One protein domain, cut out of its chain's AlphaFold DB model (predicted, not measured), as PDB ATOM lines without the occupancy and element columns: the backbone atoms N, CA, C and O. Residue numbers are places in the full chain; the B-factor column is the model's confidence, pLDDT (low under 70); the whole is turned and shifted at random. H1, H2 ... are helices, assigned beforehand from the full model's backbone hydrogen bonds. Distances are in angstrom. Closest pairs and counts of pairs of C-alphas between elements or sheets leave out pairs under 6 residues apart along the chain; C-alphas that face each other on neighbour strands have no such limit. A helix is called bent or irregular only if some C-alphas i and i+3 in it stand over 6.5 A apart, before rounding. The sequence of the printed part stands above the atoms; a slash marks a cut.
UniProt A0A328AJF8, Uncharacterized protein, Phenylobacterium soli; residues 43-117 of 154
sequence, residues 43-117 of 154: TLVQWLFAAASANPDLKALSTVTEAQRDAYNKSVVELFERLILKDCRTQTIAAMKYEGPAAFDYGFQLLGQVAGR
ATOM      1  N   THR A  43      95.928 100.493 134.532       94.31
ATOM      2  CA  THR A  43      95.937 100.127 133.105       94.31
ATOM      3  C   THR A  43      97.301 100.407 132.476       94.31
ATOM      4  O   THR A  43      97.875  99.537 131.821       94.31
ATOM      5  N   LEU A  44      97.861 101.592 132.733       94.25
ATOM      6  CA  LEU A  44      99.168 101.998 132.226       94.25
ATOM      7  C   LEU A  44     100.292 101.106 132.769       94.25
ATOM      8  O   LEU A  44     101.148 100.666 132.008       94.25
ATOM      9  N   VAL A  45     100.276 100.796 134.067       92.44
ATOM     10  CA  VAL A  45     101.280  99.929 134.702       92.44
ATOM     11  C   VAL A  45     101.214  98.493 134.177       92.44
ATOM     12  O   VAL A  45     102.252  97.897 133.892       92.44
ATOM     13  N   GLN A  46     100.012  97.937 134.011       93.56
ATOM     14  CA  GLN A  46      99.827  96.598 133.443       93.56
ATOM     15  C   GLN A  46     100.353  96.523 132.011       93.56
ATOM     16  O   GLN A  46     101.070  95.581 131.671       93.56
ATOM     17  N   TRP A  47     100.050  97.534 131.196       95.62
ATOM     18  CA  TRP A  47     100.583  97.637 129.844       95.62
ATOM     19  C   TRP A  47     102.114  97.769 129.836       95.62
ATOM     20  O   TRP A  47     102.771  97.021 129.113       95.62
ATOM     21  N   LEU A  48     102.694  98.629 130.684       92.56
ATOM     22  CA  LEU A  48     104.151  98.790 130.802       92.56
ATOM     23  C   LEU A  48     104.843  97.473 131.173       92.56
ATOM     24  O   LEU A  48     105.825  97.097 130.535       92.56
ATOM     25  N   PHE A  49     104.326  96.747 132.168       93.31
ATOM     26  CA  PHE A  49     104.870  95.443 132.553       93.31
ATOM     27  C   PHE A  49     104.733  94.414 131.426       93.31
ATOM     28  O   PHE A  49     105.693  93.711 131.110       93.31
ATOM     29  N   ALA A  50     103.563  94.337 130.785       95.44
ATOM     30  CA  ALA A  50     103.323  93.412 129.684       95.44
ATOM     31  C   ALA A  50     104.275  93.670 128.505       95.44
ATOM     32  O   ALA A  50     104.851  92.716 127.975       95.44
ATOM     33  N   ALA A  51     104.491  94.940 128.150       94.06
ATOM     34  CA  ALA A  51     105.441  95.362 127.127       94.06
ATOM     35  C   ALA A  51     106.889  95.035 127.524       94.06
ATOM     36  O   ALA A  51     107.608  94.410 126.749       94.06
ATOM     37  N   ALA A  52     107.301  95.374 128.751       93.44
ATOM     38  CA  ALA A  52     108.640  95.067 129.256       93.44
ATOM     39  C   ALA A  52     108.917  93.556 129.252       93.44
ATOM     40  O   ALA A  52     109.982  93.119 128.827       93.44
ATOM     41  N   SER A  53     107.933  92.746 129.647       95.75
ATOM     42  CA  SER A  53     108.060  91.287 129.693       95.75
ATOM     43  C   SER A  53     108.214  90.613 128.325       95.75
ATOM     44  O   SER A  53     108.556  89.434 128.264       95.75
ATOM     45  N   ALA A  54     107.985  91.345 127.228       94.62
ATOM     46  CA  ALA A  54     108.277  90.867 125.880       94.62
ATOM     47  C   ALA A  54     109.783  90.896 125.550       94.62
ATOM     48  O   ALA A  54     110.193  90.289 124.560       94.62
ATOM     49  N   ASN A  55     110.612  91.565 126.364       95.12
ATOM     50  CA  ASN A  55     112.066  91.494 126.248       95.12
ATOM     51  C   ASN A  55     112.532  90.030 126.439       95.12
ATOM     52  O   ASN A  55     112.179  89.420 127.454       95.12
ATOM     53  N   PRO A  56     113.333  89.463 125.512       93.75
ATOM     54  CA  PRO A  56     113.861  88.102 125.627       93.75
ATOM     55  C   PRO A  56     114.518  87.788 126.976       93.75
ATOM     56  O   PRO A  56     114.311  86.692 127.499       93.75
ATOM     57  N   ASP A  57     115.216  88.755 127.576       96.88
ATOM     58  CA  ASP A  57     115.914  88.595 128.859       96.88
ATOM     59  C   ASP A  57     114.949  88.446 130.048       96.88
ATOM     60  O   ASP A  57     115.309  87.919 131.098       96.88
ATOM     61  N   LEU A  58     113.697  88.884 129.884       94.56
ATOM     62  CA  LEU A  58     112.649  88.829 130.904       94.56
ATOM     63  C   LEU A  58     111.613  87.734 130.631       94.56
ATOM     64  O   LEU A  58     110.755  87.480 131.479       94.56
ATOM     65  N   LYS A  59     111.693  87.048 129.485       88.44
ATOM     66  CA  LYS A  59     110.687  86.070 129.044       88.44
ATOM     67  C   LYS A  59     110.470  84.943 130.056       88.44
ATOM     68  O   LYS A  59     109.344  84.500 130.242       88.44
ATOM     69  N   ALA A  60     111.530  84.494 130.727       93.50
ATOM     70  CA  ALA A  60     111.446  83.445 131.745       93.50
ATOM     71  C   ALA A  60     110.806  83.915 133.070       93.50
ATOM     72  O   ALA A  60     110.426  83.084 133.890       93.50
ATOM     73  N   LEU A  61     110.688  85.230 133.286       95.31
ATOM     74  CA  LEU A  61     110.165  85.838 134.514       95.31
ATOM     75  C   LEU A  61     108.672  86.189 134.422       95.31
ATOM     76  O   LEU A  61     108.099  86.687 135.388       95.31
ATOM     77  N   SER A  62     108.039  85.962 133.267       95.06
ATOM     78  CA  SER A  62     106.668  86.389 132.991       95.06
ATOM     79  C   SER A  62     105.843  85.288 132.338       95.06
ATOM     80  O   SER A  62     106.317  84.545 131.484       95.06
ATOM     81  N   THR A  63     104.567  85.225 132.711       95.69
ATOM     82  CA  THR A  63     103.557  84.341 132.110       95.69
ATOM     83  C   THR A  63     102.568  85.100 131.223       95.69
ATOM     84  O   THR A  63     101.564  84.532 130.794       95.69
ATOM     85  N   VAL A  64     102.829  86.381 130.936       96.69
ATOM     86  CA  VAL A  64     101.942  87.204 130.107       96.69
ATOM     87  C   VAL A  64     101.869  86.621 128.694       96.69
ATOM     88  O   VAL A  64     102.875  86.489 127.990       96.69
ATOM     89  N   THR A  65     100.654  86.292 128.267       96.19
ATOM     90  CA  THR A  65     100.350  85.749 126.937       96.19
ATOM     91  C   THR A  65     100.247  86.848 125.876       96.19
ATOM     92  O   THR A  65     100.115  88.031 126.189       96.19
ATOM     93  N   GLU A  66     100.269  86.467 124.596       95.62
ATOM     94  CA  GLU A  66     100.031  87.407 123.488       95.62
ATOM     95  C   GLU A  66      98.621  88.002 123.539       95.62
ATOM     96  O   GLU A  66      98.472  89.216 123.448       95.62
ATOM     97  N   ALA A  67      97.602  87.187 123.827       97.50
ATOM     98  CA  ALA A  67      96.227  87.666 123.973       97.50
ATOM     99  C   ALA A  67      96.077  88.711 125.097       97.50
ATOM    100  O   ALA A  67      95.340  89.686 124.948       97.50
ATOM    101  N   GLN A  68      96.794  88.539 126.214       97.44
ATOM    102  CA  GLN A  68      96.829  89.539 127.285       97.44
ATOM    103  C   GLN A  68      97.545  90.818 126.846       97.44
ATOM    104  O   GLN A  68      97.040  91.903 127.122       97.44
ATOM    105  N   ARG A  69      98.673  90.718 126.126       96.81
ATOM    106  CA  ARG A  69      99.356  91.892 125.550       96.81
ATOM    107  C   ARG A  69      98.428  92.687 124.636       96.81
ATOM    108  O   ARG A  69      98.330  93.900 124.796       96.81
ATOM    109  N   ASP A  70      97.701  92.019 123.749       97.94
ATOM    110  CA  ASP A  70      96.756  92.677 122.844       97.94
ATOM    111  C   ASP A  70      95.605  93.351 123.593       97.94
ATOM    112  O   ASP A  70      95.192  94.455 123.234       97.94
ATOM    113  N   ALA A  71      95.096  92.723 124.655       97.94
ATOM    114  CA  ALA A  71      94.086  93.330 125.516       97.94
ATOM    115  C   ALA A  71      94.621  94.592 126.214       97.94
ATOM    116  O   ALA A  71      93.966  95.632 126.167       97.94
ATOM    117  N   TYR A  72      95.828  94.541 126.789       97.75
ATOM    118  CA  TYR A  72      96.449  95.707 127.426       97.75
ATOM    119  C   TYR A  72      96.758  96.828 126.428       97.75
ATOM    120  O   TYR A  72      96.548  97.995 126.751       97.75
ATOM    121  N   ASN A  73      97.189  96.495 125.206       97.44
ATOM    122  CA  ASN A  73      97.384  97.468 124.130       97.44
ATOM    123  C   ASN A  73      96.078  98.201 123.796       97.44
ATOM    124  O   ASN A  73      96.074  99.423 123.682       97.44
ATOM    125  N   LYS A  74      94.952  97.487 123.692       98.00
ATOM    126  CA  LYS A  74      93.643  98.120 123.462       98.00
ATOM    127  C   LYS A  74      93.256  99.046 124.612       98.00
ATOM    128  O   LYS A  74      92.898 100.194 124.373       98.00
ATOM    129  N   SER A  75      93.397  98.585 125.854       97.44
ATOM    130  CA  SER A  75      93.056  99.396 127.027       97.44
ATOM    131  C   SER A  75      93.919 100.651 127.158       97.44
ATOM    132  O   SER A  75      93.405 101.705 127.530       97.44
ATOM    133  N   VAL A  76      95.219 100.581 126.842       96.00
ATOM    134  CA  VAL A  76      96.083 101.768 126.894       96.00
ATOM    135  C   VAL A  76      95.809 102.732 125.733       96.00
ATOM    136  O   VAL A  76      95.914 103.940 125.921       96.00
ATOM    137  N   VAL A  77      95.408 102.232 124.556       97.25
ATOM    138  CA  VAL A  77      94.960 103.078 123.436       97.25
ATOM    139  C   VAL A  77      93.708 103.853 123.828       97.25
ATOM    140  O   VAL A  77      93.708 105.075 123.719       97.25
ATOM    141  N   GLU A  78      92.687 103.182 124.365       97.75
ATOM    142  CA  GLU A  78      91.462 103.837 124.848       97.75
ATOM    143  C   GLU A  78      91.771 104.904 125.912       97.75
ATOM    144  O   GLU A  78      91.193 105.995 125.907       97.75
ATOM    145  N   LEU A  79      92.719 104.611 126.810       96.88
ATOM    146  CA  LEU A  79      93.201 105.564 127.801       96.88
ATOM    147  C   LEU A  79      93.838 106.795 127.142       96.88
ATOM    148  O   LEU A  79      93.458 107.924 127.456       96.88
ATOM    149  N   PHE A  80      94.802 106.600 126.242       95.75
ATOM    150  CA  PHE A  80      95.495 107.710 125.598       95.75
ATOM    151  C   PHE A  80      94.572 108.525 124.695       95.75
ATOM    152  O   PHE A  80      94.648 109.751 124.723       95.75
ATOM    153  N   GLU A  81      93.658 107.896 123.961       96.94
ATOM    154  CA  GLU A  81      92.650 108.608 123.173       96.94
ATOM    155  C   GLU A  81      91.792 109.506 124.063       96.94
ATOM    156  O   GLU A  81      91.618 110.689 123.764       96.94
ATOM    157  N   ARG A  82      91.306 108.987 125.196       98.25
ATOM    158  CA  ARG A  82      90.528 109.785 126.147       98.25
ATOM    159  C   ARG A  82      91.350 110.949 126.704       98.25
ATOM    160  O   ARG A  82      90.888 112.088 126.668       98.25
ATOM    161  N   LEU A  83      92.567 110.684 127.174       97.62
ATOM    162  CA  LEU A  83      93.415 111.714 127.773       97.62
ATOM    163  C   LEU A  83      93.797 112.799 126.762       97.62
ATOM    164  O   LEU A  83      93.661 113.980 127.050       97.62
ATOM    165  N   ILE A  84      94.242 112.427 125.567       96.81
ATOM    166  CA  ILE A  84      94.829 113.356 124.593       96.81
ATOM    167  C   ILE A  84      93.744 114.066 123.779       96.81
ATOM    168  O   ILE A  84      93.819 115.272 123.540       96.81
ATOM    169  N   LEU A  85      92.718 113.335 123.339       97.31
ATOM    170  CA  LEU A  85      91.715 113.865 122.410       97.31
ATOM    171  C   LEU A  85      90.542 114.533 123.125       97.31
ATOM    172  O   LEU A  85      89.827 115.320 122.496       97.31
ATOM    173  N   LYS A  86      90.341 114.251 124.419       98.38
ATOM    174  CA  LYS A  86      89.228 114.785 125.208       98.38
ATOM    175  C   LYS A  86      89.703 115.543 126.444       98.38
ATOM    176  O   LYS A  86      89.552 116.763 126.471       98.38
ATOM    177  N   ASP A  87      90.273 114.856 127.428       98.50
ATOM    178  CA  ASP A  87      90.484 115.421 128.771       98.50
ATOM    179  C   ASP A  87      91.552 116.538 128.765       98.50
ATOM    180  O   ASP A  87      91.355 117.597 129.358       98.50
ATOM    181  N   CYS A  88      92.631 116.353 128.000       98.19
ATOM    182  CA  CYS A  88      93.769 117.271 127.867       98.19
ATOM    183  C   CYS A  88      93.892 117.886 126.474       98.19
ATOM    184  O   CYS A  88      94.983 118.280 126.050       98.19
ATOM    185  N   ARG A  89      92.786 117.969 125.728       98.12
ATOM    186  CA  ARG A  89      92.791 118.396 124.320       98.12
ATOM    187  C   ARG A  89      93.436 119.768 124.116       98.12
ATOM    188  O   ARG A  89      94.185 119.966 123.163       98.12
ATOM    189  N   THR A  90      93.156 120.721 125.000       98.31
ATOM    190  CA  THR A  90      93.685 122.089 124.895       98.31
ATOM    191  C   THR A  90      95.204 122.115 125.055       98.31
ATOM    192  O   THR A  90      95.898 122.704 124.228       98.31
ATOM    193  N   GLN A  91      95.724 121.435 126.076       97.81
ATOM    194  CA  GLN A  91      97.152 121.344 126.365       97.81
ATOM    195  C   GLN A  91      97.873 120.552 125.276       97.81
ATOM    196  O   GLN A  91      98.919 120.978 124.806       97.81
ATOM    197  N   THR A  92      97.260 119.467 124.800       96.38
ATOM    198  CA  THR A  92      97.737 118.671 123.664       96.38
ATOM    199  C   THR A  92      97.954 119.541 122.424       96.38
ATOM    200  O   THR A  92      99.015 119.504 121.805       96.38
ATOM    201  N   ILE A  93      96.959 120.359 122.059       96.69
ATOM    202  CA  ILE A  93      97.054 121.261 120.903       96.69
ATOM    203  C   ILE A  93      98.151 122.304 121.118       96.69
ATOM    204  O   ILE A  93      98.906 122.586 120.189       96.69
ATOM    205  N   ALA A  94      98.246 122.879 122.318       96.31
ATOM    206  CA  ALA A  94      99.254 123.887 122.626       96.31
ATOM    207  C   ALA A  94     100.675 123.304 122.549       96.31
ATOM    208  O   ALA A  94     101.518 123.852 121.840       96.31
ATOM    209  N   ALA A  95     100.904 122.150 123.177       94.81
ATOM    210  CA  ALA A  95     102.159 121.406 123.123       94.81
ATOM    211  C   ALA A  95     102.580 121.113 121.673       94.81
ATOM    212  O   ALA A  95     103.664 121.521 121.255       94.81
ATOM    213  N   MET A  96     101.688 120.539 120.854       92.88
ATOM    214  CA  MET A  96     101.975 120.294 119.431       92.88
ATOM    215  C   MET A  96     102.304 121.570 118.662       92.88
ATOM    216  O   MET A  96     103.215 121.585 117.839       92.88
ATOM    217  N   LYS A  97     101.527 122.632 118.881       94.50
ATOM    218  CA  LYS A  97     101.626 123.865 118.099       94.50
ATOM    219  C   LYS A  97     102.916 124.626 118.383       94.50
ATOM    220  O   LYS A  97     103.481 125.207 117.460       94.50
ATOM    221  N   TYR A  98     103.328 124.679 119.645       93.88
ATOM    222  CA  TYR A  98     104.422 125.543 120.086       93.88
ATOM    223  C   TYR A  98     105.741 124.798 120.291       93.88
ATOM    224  O   TYR A  98     106.795 125.414 120.162       93.88
ATOM    225  N   GLU A  99     105.699 123.496 120.577       90.94
ATOM    226  CA  GLU A  99     106.881 122.697 120.938       90.94
ATOM    227  C   GLU A  99     107.037 121.431 120.077       90.94
ATOM    228  O   GLU A  99     108.098 120.809 120.067       90.94
ATOM    229  N   GLY A 100     106.025 121.096 119.271       89.31
ATOM    230  CA  GLY A 100     106.076 120.000 118.310       89.31
ATOM    231  C   GLY A 100     105.890 118.613 118.937       89.31
ATOM    232  O   GLY A 100     105.529 118.491 120.108       89.31
ATOM    233  N   PRO A 101     106.123 117.540 118.158       86.44
ATOM    234  CA  PRO A 101     105.861 116.169 118.601       86.44
ATOM    235  C   PRO A 101     106.670 115.730 119.827       86.44
ATOM    236  O   PRO A 101     106.180 114.926 120.608       86.44
ATOM    237  N   ALA A 102     107.870 116.276 120.042       85.75
ATOM    238  CA  ALA A 102     108.703 115.925 121.197       85.75
ATOM    239  C   ALA A 102     108.066 116.305 122.546       85.75
ATOM    240  O   ALA A 102     108.381 115.710 123.576       85.75
ATOM    241  N   ALA A 103     107.118 117.247 122.543       85.06
ATOM    242  CA  ALA A 103     106.335 117.582 123.726       85.06
ATOM    243  C   ALA A 103     105.487 116.399 124.232       85.06
ATOM    244  O   ALA A 103     105.179 116.306 125.423       85.06
ATOM    245  N   PHE A 104     105.134 115.465 123.339       85.62
ATOM    246  CA  PHE A 104     104.393 114.259 123.704       85.62
ATOM    247  C   PHE A 104     105.266 113.296 124.486       85.62
ATOM    248  O   PHE A 104     104.817 112.770 125.504       85.62
ATOM    249  N   ASP A 105     106.513 113.111 124.049       86.81
ATOM    250  CA  ASP A 105     107.468 112.230 124.716       86.81
ATOM    251  C   ASP A 105     107.663 112.660 126.171       86.81
ATOM    252  O   ASP A 105     107.585 111.832 127.079       86.81
ATOM    253  N   TYR A 106     107.809 113.968 126.416       87.19
ATOM    254  CA  TYR A 106     107.904 114.506 127.773       87.19
ATOM    255  C   TYR A 106     106.634 114.250 128.599       87.19
ATOM    256  O   TYR A 106     106.719 113.761 129.728       87.19
ATOM    257  N   GLY A 107     105.451 114.545 128.051       88.25
ATOM    258  CA  GLY A 107     104.187 114.337 128.762       88.25
ATOM    259  C   GLY A 107     103.953 112.870 129.134       88.25
ATOM    260  O   GLY A 107     103.570 112.565 130.267       88.25
ATOM    261  N   PHE A 108     104.246 111.946 128.216       87.75
ATOM    262  CA  PHE A 108     104.166 110.509 128.479       87.75
ATOM    263  C   PHE A 108     105.226 110.032 129.461       87.75
ATOM    264  O   PHE A 108     104.918 109.205 130.320       87.75
ATOM    265  N   GLN A 109     106.445 110.570 129.388       90.00
ATOM    266  CA  GLN A 109     107.484 110.287 130.368       90.00
ATOM    267  C   GLN A 109     107.023 110.697 131.769       90.00
ATOM    268  O   GLN A 109     107.160 109.907 132.702       90.00
ATOM    269  N   LEU A 110     106.435 111.886 131.926       91.31
ATOM    270  CA  LEU A 110     105.937 112.352 133.219       91.31
ATOM    271  C   LEU A 110     104.791 111.471 133.741       91.31
ATOM    272  O   LEU A 110     104.826 111.036 134.895       91.31
ATOM    273  N   LEU A 111     103.809 111.144 132.895       91.12
ATOM    274  CA  LEU A 111     102.721 110.231 133.259       91.12
ATOM    275  C   LEU A 111     103.258 108.849 133.675       91.12
ATOM    276  O   LEU A 111     102.841 108.300 134.696       91.12
ATOM    277  N   GLY A 112     104.219 108.312 132.921       88.81
ATOM    278  CA  GLY A 112     104.884 107.043 133.208       88.81
ATOM    279  C   GLY A 112     105.690 107.069 134.508       88.81
ATOM    280  O   GLY A 112     105.613 106.121 135.287       88.81
ATOM    281  N   GLN A 113     106.406 108.159 134.796       90.06
ATOM    282  CA  GLN A 113     107.132 108.348 136.058       90.06
ATOM    283  C   GLN A 113     106.186 108.324 137.261       90.06
ATOM    284  O   GLN A 113     106.470 107.651 138.254       90.06
ATOM    285  N   VAL A 114     105.047 109.015 137.171       89.69
ATOM    286  CA  VAL A 114     104.038 109.014 138.240       89.69
ATOM    287  C   VAL A 114     103.430 107.625 138.410       89.69
ATOM    288  O   VAL A 114     103.370 107.118 139.530       89.69
ATOM    289  N   ALA A 115     103.036 106.973 137.318       86.94
ATOM    290  CA  ALA A 115     102.470 105.628 137.363       86.94
ATOM    291  C   ALA A 115     103.459 104.596 137.932       86.94
ATOM    292  O   ALA A 115     103.092 103.797 138.791       86.94
ATOM    293  N   GLY A 116     104.729 104.656 137.523       86.31
ATOM    294  CA  GLY A 116     105.793 103.793 138.033       86.31
ATOM    295  C   GLY A 116     106.079 104.025 139.517       86.31
ATOM    296  O   GLY A 116     106.191 103.064 140.280       86.31
ATOM    297  N   ARG A 117     106.120 105.286 139.967       87.94
ATOM    298  CA  ARG A 117     106.248 105.610 141.395       87.94
ATOM    299  C   ARG A 117     105.074 105.054 142.196       87.94
ATOM    300  O   ARG A 117     105.296 104.463 143.250       87.94
TER     301      ARG A 117
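This is residues 43 to 117 of the 154 residues of an uncharacterized protein of Phenylobacterium soli (UniProt A0A328AJF8). The model is an open frame: H3 is one side, H4 turns the corner, and H5 folds back to H1, which crosses H3; residues 55 to 60 stick out. The printed part has 75 residues with five named helices, H1 to H5 in order; its class is all helix. It is loose, with radius of gyration of the C-alphas 14.6 A and spans 44 by 21 by 20 A.

H1, residues 43 to 52, begins at C-alpha (95.937, 100.127, 133.105). H2, 56 to 61, is irregular: C-alphas 57 and 60 are 7.4 A apart. H3, 66 to 87, is 30.1 A long; H4 is 89 to 99; H5, 102 to 117, 22.8 A long, ends at C-alpha (106.248, 105.610, 141.395).

H1 touches H3 at a steep tilt of 46 degrees, closest C-alphas Trp 47 and Tyr 72, 5.2 A. H5 touches H1, closest C-alphas Ala 115 and Val 45, 6.4 A. O i to N i+4 pairs are within hydrogen-bond range throughout H1, H4 and H5, 17 of 18 in H3, and 0 of 2 in H2, where 2 of 3 O i to N i+3 pairs are.

The printed part has no cut; its links are tight.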